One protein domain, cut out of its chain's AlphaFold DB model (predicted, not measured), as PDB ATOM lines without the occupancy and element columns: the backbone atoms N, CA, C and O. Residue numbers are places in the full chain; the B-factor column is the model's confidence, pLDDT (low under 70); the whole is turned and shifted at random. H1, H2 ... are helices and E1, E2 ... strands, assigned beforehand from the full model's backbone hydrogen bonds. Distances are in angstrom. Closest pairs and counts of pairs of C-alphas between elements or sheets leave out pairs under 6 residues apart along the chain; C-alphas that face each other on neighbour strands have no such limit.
ATOM      1  N   GLY A 192       1.030  45.490 115.621       91.94
ATOM      2  CA  GLY A 192       1.467  44.108 115.734       91.94
ATOM      3  C   GLY A 192       1.770  43.528 114.360       91.94
ATOM      4  O   GLY A 192       0.864  43.094 113.648       91.94
ATOM      5  N   LEU A 193       3.050  43.501 113.998       93.56
ATOM      6  CA  LEU A 193       3.536  42.802 112.812       93.56
ATOM      7  C   LEU A 193       3.844  41.341 113.144       93.56
ATOM      8  O   LEU A 193       4.312  41.030 114.241       93.56
ATOM      9  N   ALA A 194       3.572  40.439 112.202       96.50
ATOM     10  CA  ALA A 194       3.774  39.013 112.419       96.50
ATOM     11  C   ALA A 194       4.200  38.253 111.157       96.50
ATOM     12  O   ALA A 194       3.986  38.686 110.019       96.50
ATOM     13  N   ILE A 195       4.752  37.064 111.399       98.25
ATOM     14  CA  ILE A 195       4.963  36.008 110.405       98.25
ATOM     15  C   ILE A 195       3.825  34.993 110.549       98.25
ATOM     16  O   ILE A 195       3.521  34.569 111.666       98.25
ATOM     17  N   THR A 196       3.196  34.583 109.446       98.44
ATOM     18  CA  THR A 196       2.174  33.515 109.455       98.44
ATOM     19  C   THR A 196       2.792  32.125 109.272       98.44
ATOM     20  O   THR A 196       3.895  31.992 108.738       98.44
ATOM     21  N   ALA A 197       2.088  31.064 109.676       98.44
ATOM     22  CA  ALA A 197       2.532  29.677 109.499       98.44
ATOM     23  C   ALA A 197       2.771  29.314 108.021       98.44
ATOM     24  O   ALA A 197       3.738  28.622 107.686       98.44
ATOM     25  N   GLU A 198       1.944  29.818 107.106       98.25
ATOM     26  CA  GLU A 198       2.102  29.614 105.663       98.25
ATOM     27  C   GLU A 198       3.368  30.297 105.147       98.25
ATOM     28  O   GLU A 198       4.107  29.717 104.345       98.25
ATOM     29  N   TRP A 199       3.645  31.512 105.626       98.25
ATOM     30  CA  TRP A 199       4.858  32.229 105.261       98.25
ATOM     31  C   TRP A 199       6.104  31.575 105.856       98.25
ATOM     32  O   TRP A 199       7.096  31.400 105.149       98.25
ATOM     33  N   ALA A 200       6.030  31.083 107.093       98.56
ATOM     34  CA  ALA A 200       7.101  30.302 107.702       98.56
ATOM     35  C   ALA A 200       7.458  29.059 106.866       98.56
ATOM     36  O   ALA A 200       8.634  28.820 106.598       98.56
ATOM     37  N   ASN A 201       6.462  28.317 106.360       98.19
ATOM     38  CA  ASN A 201       6.693  27.194 105.439       98.19
ATOM     39  C   ASN A 201       7.415  27.623 104.150       98.19
ATOM     40  O   ASN A 201       8.288  26.906 103.654       98.19
ATOM     41  N   ARG A 202       7.084  28.802 103.604       98.12
ATOM     42  CA  ARG A 202       7.774  29.353 102.425       98.12
ATOM     43  C   ARG A 202       9.215  29.737 102.736       98.12
ATOM     44  O   ARG A 202      10.089  29.407 101.941       98.12
ATOM     45  N   LEU A 203       9.476  30.371 103.878       98.00
ATOM     46  CA  LEU A 203      10.832  30.718 104.306       98.00
ATOM     47  C   LEU A 203      11.708  29.464 104.459       98.00
ATOM     48  O   LEU A 203      12.822  29.441 103.943       98.00
ATOM     49  N   LEU A 204      11.188  28.384 105.057       98.31
ATOM     50  CA  LEU A 204      11.906  27.102 105.121       98.31
ATOM     51  C   LEU A 204      12.227  26.547 103.728       98.31
ATOM     52  O   LEU A 204      13.349  26.116 103.477       98.31
ATOM     53  N   ALA A 205      11.266  26.593 102.801       98.12
ATOM     54  CA  ALA A 205      11.475  26.149 101.422       98.12
ATOM     55  C   ALA A 205      12.500  27.011 100.659       98.12
ATOM     56  O   ALA A 205      13.143  26.523  99.731       98.12
ATOM     57  N   LEU A 206      12.670  28.277 101.057       97.06
ATOM     58  CA  LEU A 206      13.700  29.190 100.552       97.06
ATOM     59  C   LEU A 206      15.071  28.983 101.221       97.06
ATOM     60  O   LEU A 206      16.021  29.683 100.878       97.06
ATOM     61  N   GLY A 207      15.190  28.030 102.150       95.50
ATOM     62  CA  GLY A 207      16.447  27.675 102.807       95.50
ATOM     63  C   GLY A 207      16.730  28.428 104.107       95.50
ATOM     64  O   GLY A 207      17.845  28.332 104.616       95.50
ATOM     65  N   TRP A 208      15.758  29.156 104.666       95.06
ATOM     66  CA  TRP A 208      15.928  29.765 105.988       95.06
ATOM     67  C   TRP A 208      16.041  28.689 107.078       95.06
ATOM     68  O   TRP A 208      15.314  27.689 107.033       95.06
ATOM     69  N   PRO A 209      16.924  28.869 108.078       94.69
ATOM     70  CA  PRO A 209      17.145  27.858 109.099       94.69
ATOM     71  C   PRO A 209      15.907  27.696 109.983       94.69
ATOM     72  O   PRO A 209      15.397  28.654 110.562       94.69
ATOM     73  N   GLY A 210      15.446  26.456 110.151       97.12
ATOM     74  CA  GLY A 210      14.291  26.156 111.002       97.12
ATOM     75  C   GLY A 210      14.489  26.496 112.483       97.12
ATOM     76  O   GLY A 210      13.513  26.711 113.198       97.12
ATOM     77  N   SER A 211      15.743  26.584 112.932       96.00
ATOM     78  CA  SER A 211      16.123  27.025 114.275       96.00
ATOM     79  C   SER A 211      16.049  28.540 114.477       96.00
ATOM     80  O   SER A 211      16.198  28.973 115.615       96.00
ATOM     81  N   MET A 212      15.817  29.339 113.425       95.88
ATOM     82  CA  MET A 212      15.751  30.799 113.528       95.88
ATOM     83  C   MET A 212      14.725  31.219 114.592       95.88
ATOM     84  O   MET A 212      13.541  30.887 114.444       95.88
ATOM     85  N   PRO A 213      15.144  31.943 115.644       97.25
ATOM     86  CA  PRO A 213      14.227  32.477 116.640       97.25
ATOM     87  C   PRO A 213      13.295  33.525 116.030       97.25
ATOM     88  O   PRO A 213      13.721  34.391 115.265       97.25
ATOM     89  N   LEU A 214      12.016  33.453 116.385       97.56
ATOM     90  CA  LEU A 214      10.997  34.437 116.015       97.56
ATOM     91  C   LEU A 214      10.562  35.301 117.198       97.56
ATOM     92  O   LEU A 214      10.089  36.416 116.990       97.56
ATOM     93  N   ALA A 215      10.703  34.786 118.418       97.19
ATOM     94  CA  ALA A 215      10.346  35.477 119.644       97.19
ATOM     95  C   ALA A 215      11.200  34.982 120.815       97.19
ATOM     96  O   ALA A 215      11.681  33.843 120.814       97.19
ATOM     97  N   TYR A 216      11.346  35.856 121.805       97.94
ATOM     98  CA  TYR A 216      12.104  35.622 123.025       97.94
ATOM     99  C   TYR A 216      11.235  35.936 124.239       97.94
ATOM    100  O   TYR A 216      10.342  36.783 124.171       97.94
ATOM    101  N   ASP A 217      11.497  35.257 125.349       97.25
ATOM    102  CA  ASP A 217      10.949  35.637 126.640       97.25
ATOM    103  C   ASP A 217      11.626  36.926 127.118       97.25
ATOM    104  O   ASP A 217      12.855  37.027 127.199       97.25
ATOM    105  N   ARG A 218      10.821  37.933 127.457       95.56
ATOM    106  CA  ARG A 218      11.337  39.258 127.822       95.56
ATOM    107  C   ARG A 218      12.144  39.270 129.124       95.56
ATOM    108  O   ARG A 218      12.874  40.230 129.352       95.56
ATOM    109  N   LYS A 219      11.998  38.265 129.995       96.25
ATOM    110  CA  LYS A 219      12.684  38.194 131.294       96.25
ATOM    111  C   LYS A 219      13.921  37.303 131.232       96.25
ATOM    112  O   LYS A 219      14.962  37.686 131.753       96.25
ATOM    113  N   THR A 220      13.823  36.141 130.591       95.88
ATOM    114  CA  THR A 220      14.910  35.147 130.541       95.88
ATOM    115  C   THR A 220      15.753  35.238 129.270       95.88
ATOM    116  O   THR A 220      16.896  34.792 129.263       95.88
ATOM    117  N   GLY A 221      15.210  35.810 128.191       96.44
ATOM    118  CA  GLY A 221      15.834  35.803 126.866       96.44
ATOM    119  C   GLY A 221      15.772  34.444 126.165       96.44
ATOM    120  O   GLY A 221      16.390  34.270 125.116       96.44
ATOM    121  N   GLU A 222      15.045  33.466 126.711       97.69
ATOM    122  CA  GLU A 222      14.887  32.160 126.075       97.69
ATOM    123  C   GLU A 222      14.047  32.260 124.800       97.69
ATOM    124  O   GLU A 222      13.093  33.032 124.715       97.69
ATOM    125  N   VAL A 223      14.380  31.450 123.795       98.38
ATOM    126  CA  VAL A 223      13.609  31.383 122.549       98.38
ATOM    127  C   VAL A 223      12.252  30.739 122.827       98.38
ATOM    128  O   VAL A 223      12.175  29.550 123.131       98.38
ATOM    129  N   THR A 224      11.175  31.502 122.664       98.00
ATOM    130  CA  THR A 224       9.798  31.018 122.878       98.00
ATOM    131  C   THR A 224       9.183  30.439 121.609       98.00
ATOM    132  O   THR A 224       8.268  29.615 121.671       98.00
ATOM    133  N   ARG A 225       9.691  30.841 120.437       98.31
ATOM    134  CA  ARG A 225       9.210  30.357 119.142       98.31
ATOM    135  C   ARG A 225      10.312  30.348 118.090       98.31
ATOM    136  O   ARG A 225      10.977  31.361 117.898       98.31
ATOM    137  N   THR A 226      10.442  29.250 117.348       98.56
ATOM    138  CA  THR A 226      11.295  29.163 116.148       98.56
ATOM    139  C   THR A 226      10.490  29.132 114.850       98.56
ATOM    140  O   THR A 226       9.285  28.858 114.840       98.56
ATOM    141  N   LEU A 227      11.176  29.359 113.727       98.50
ATOM    142  CA  LEU A 227      10.594  29.295 112.388       98.50
ATOM    143  C   LEU A 227       9.993  27.919 112.065       98.50
ATOM    144  O   LEU A 227       8.864  27.848 111.581       98.50
ATOM    145  N   ALA A 228      10.700  26.825 112.368       98.56
ATOM    146  CA  ALA A 228      10.191  25.470 112.136       98.56
ATOM    147  C   ALA A 228       8.965  25.154 112.996       98.56
ATOM    148  O   ALA A 228       8.004  24.553 112.517       98.56
ATOM    149  N   GLN A 229       8.976  25.594 114.255       98.62
ATOM    150  CA  GLN A 229       7.832  25.421 115.140       98.62
ATOM    151  C   GLN A 229       6.608  26.203 114.625       98.62
ATOM    152  O   GLN A 229       5.486  25.700 114.714       98.62
ATOM    153  N   LEU A 230       6.806  27.407 114.065       98.69
ATOM    154  CA  LEU A 230       5.743  28.179 113.412       98.69
ATOM    155  C   LEU A 230       5.206  27.508 112.153       98.69
ATOM    156  O   LEU A 230       3.993  27.393 112.011       98.69
ATOM    157  N   ALA A 231       6.084  27.016 111.288       98.56
ATOM    158  CA  ALA A 231       5.687  26.313 110.072       98.56
ATOM    159  C   ALA A 231       4.859  25.044 110.354       98.56
ATOM    160  O   ALA A 231       3.977  24.699 109.570       98.56
ATOM    161  N   ALA A 232       5.116  24.368 111.478       98.31
ATOM    162  CA  ALA A 232       4.382  23.177 111.900       98.31
ATOM    163  C   ALA A 232       3.043  23.468 112.611       98.31
ATOM    164  O   ALA A 232       2.320  22.527 112.938       98.31
ATOM    165  N   ALA A 233       2.713  24.734 112.896       98.19
ATOM    166  CA  ALA A 233       1.438  25.076 113.522       98.19
ATOM    167  C   ALA A 233       0.264  25.018 112.541       98.19
ATOM    168  O   ALA A 233       0.431  25.005 111.323       98.19
ATOM    169  N   SER A 234      -0.944  24.994 113.105       97.69
ATOM    170  CA  SER A 234      -2.190  24.983 112.343       97.69
ATOM    171  C   SER A 234      -2.268  26.161 111.360       97.69
ATOM    172  O   SER A 234      -1.818  27.261 111.707       97.69
ATOM    173  N   PRO A 235      -2.884  25.981 110.176       95.38
ATOM    174  CA  PRO A 235      -3.129  27.073 109.234       95.38
ATOM    175  C   PRO A 235      -3.806  28.278 109.899       95.38
ATOM    176  O   PRO A 235      -4.665  28.111 110.766       95.38
ATOM    177  N   GLY A 236      -3.401  29.486 109.511       94.56
ATOM    178  CA  GLY A 236      -3.843  30.746 110.114       94.56
ATOM    179  C   GLY A 236      -3.123  31.136 111.411       94.56
ATOM    180  O   GLY A 236      -3.306  32.257 111.884       94.56
ATOM    181  N   SER A 237      -2.278  30.263 111.978       98.06
ATOM    182  CA  SER A 237      -1.428  30.637 113.116       98.06
ATOM    183  C   SER A 237      -0.403  31.694 112.708       98.06
ATOM    184  O   SER A 237       0.090  31.707 111.577       98.06
ATOM    185  N   TYR A 238      -0.018  32.546 113.651       98.06
ATOM    186  CA  TYR A 238       0.984  33.585 113.447       98.06
ATOM    187  C   TYR A 238       1.880  33.743 114.678       98.06
ATOM    188  O   TYR A 238       1.558  33.261 115.764       98.06
ATOM    189  N   GLN A 239       3.004  34.434 114.507       97.88
ATOM    190  CA  GLN A 239       3.893  34.855 115.588       97.88
ATOM    191  C   GLN A 239       4.235  36.335 115.410       97.88
ATOM    192  O   GLN A 239       4.827  36.697 114.391       97.88
ATOM    193  N   LYS A 240       3.905  37.172 116.407       95.75
ATOM    194  CA  LYS A 240       4.446  38.541 116.488       95.75
ATOM    195  C   LYS A 240       5.972  38.461 116.484       95.75
ATOM    196  O   LYS A 240       6.528  37.656 117.233       95.75
ATOM    197  N   SER A 241       6.633  39.262 115.659       95.44
ATOM    198  CA  SER A 241       8.094  39.249 115.557       95.44
ATOM    199  C   SER A 241       8.646  40.636 115.249       95.44
ATOM    200  O   SER A 241       7.939  41.471 114.690       95.44
ATOM    201  N   PHE A 242       9.923  40.850 115.563       95.38
ATOM    202  CA  PHE A 242      10.676  42.051 115.188       95.38
ATOM    203  C   PHE A 242      11.555  41.830 113.942       95.38
ATOM    204  O   PHE A 242      12.509  42.563 113.685       95.38
ATOM    205  N   HIS A 243      11.272  40.786 113.152       94.69
ATOM    206  CA  HIS A 243      11.925  40.585 111.859       94.69
ATOM    207  C   HIS A 243      11.258  41.475 110.805       94.69
ATOM    208  O   HIS A 243      10.543  40.971 109.939       94.69
ATOM    209  N   PHE A 244      11.503  42.786 110.866       91.31
ATOM    210  CA  PHE A 244      10.851  43.811 110.038       91.31
ATOM    211  C   PHE A 244      10.623  43.411 108.576       91.31
ATOM    212  O   PHE A 244       9.515  43.512 108.057       91.31
TER     213      PHE A 244
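What this domain is: This is residues 192 to 244 of the 397 residues of an uncharacterized protein of Xanthomonadales bacterium (UniProt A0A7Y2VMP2). Two short helices, H1 and H2, pack together, with a pair of strands, E1 and E4, at one side and the hairpin E2 and E3 reaching away from them. H1 and the loop of the hairpin lie at opposite ends of the longest axis. The 53 printed residues hold two named helices and four named strands, in the order E1, H1, E2, E3, H2, E4, and each two-stranded sheet is antiparallel. The class is mixed, helices and strands; the whole is compact, with a radius of gyration of the C-alphas of 10.6 A and spans of 31 by 22 by 21 A.

Where its parts are: Find C-alpha 192 at (1.467, 44.108, 115.734); from there E1 runs 12.3 A to residue 196. H1, residues 197 to 205, follows over 12.6 A and ends at C-alpha 205, (11.475, 26.149, 101.422). Next come E2, residues 213 to 216, 7.4 A, and E3, residues 223 to 226, 7.2 A. H2, residues 227 to 231, measures 6.2 A, and E4, residues 238 to 240, 6.8 A, ending at C-alpha 240, (4.446, 38.541, 116.488).

How they stand to each other: Look first at E1 and E4, antiparallel at 143 degrees, where N 239 and O 195 are 2.9 A apart, within hydrogen-bond range. H1 and H2 touch, their closest C-alphas being those of Ala 197 and Ala 231, 4.6 A apart. In both helices every O i to N i+4 pair is within hydrogen-bond range. E2 and E3 form a hairpin at 159 degrees, with N 214 and O 225 2.8 A apart, within hydrogen-bond range. The closest C-alphas of E2 and E4 are those of Leu 214 and Gln 239, 7.1 A apart. H1 and E3 are apart.

The domain as a whole: The two C-alphas farthest apart are those of Ala 205 and Lys 219, at 32.2 A. The printed part has no cut, and no link is long. The mean pLDDT of the printed part is 97.0, and no printed residue is under 70.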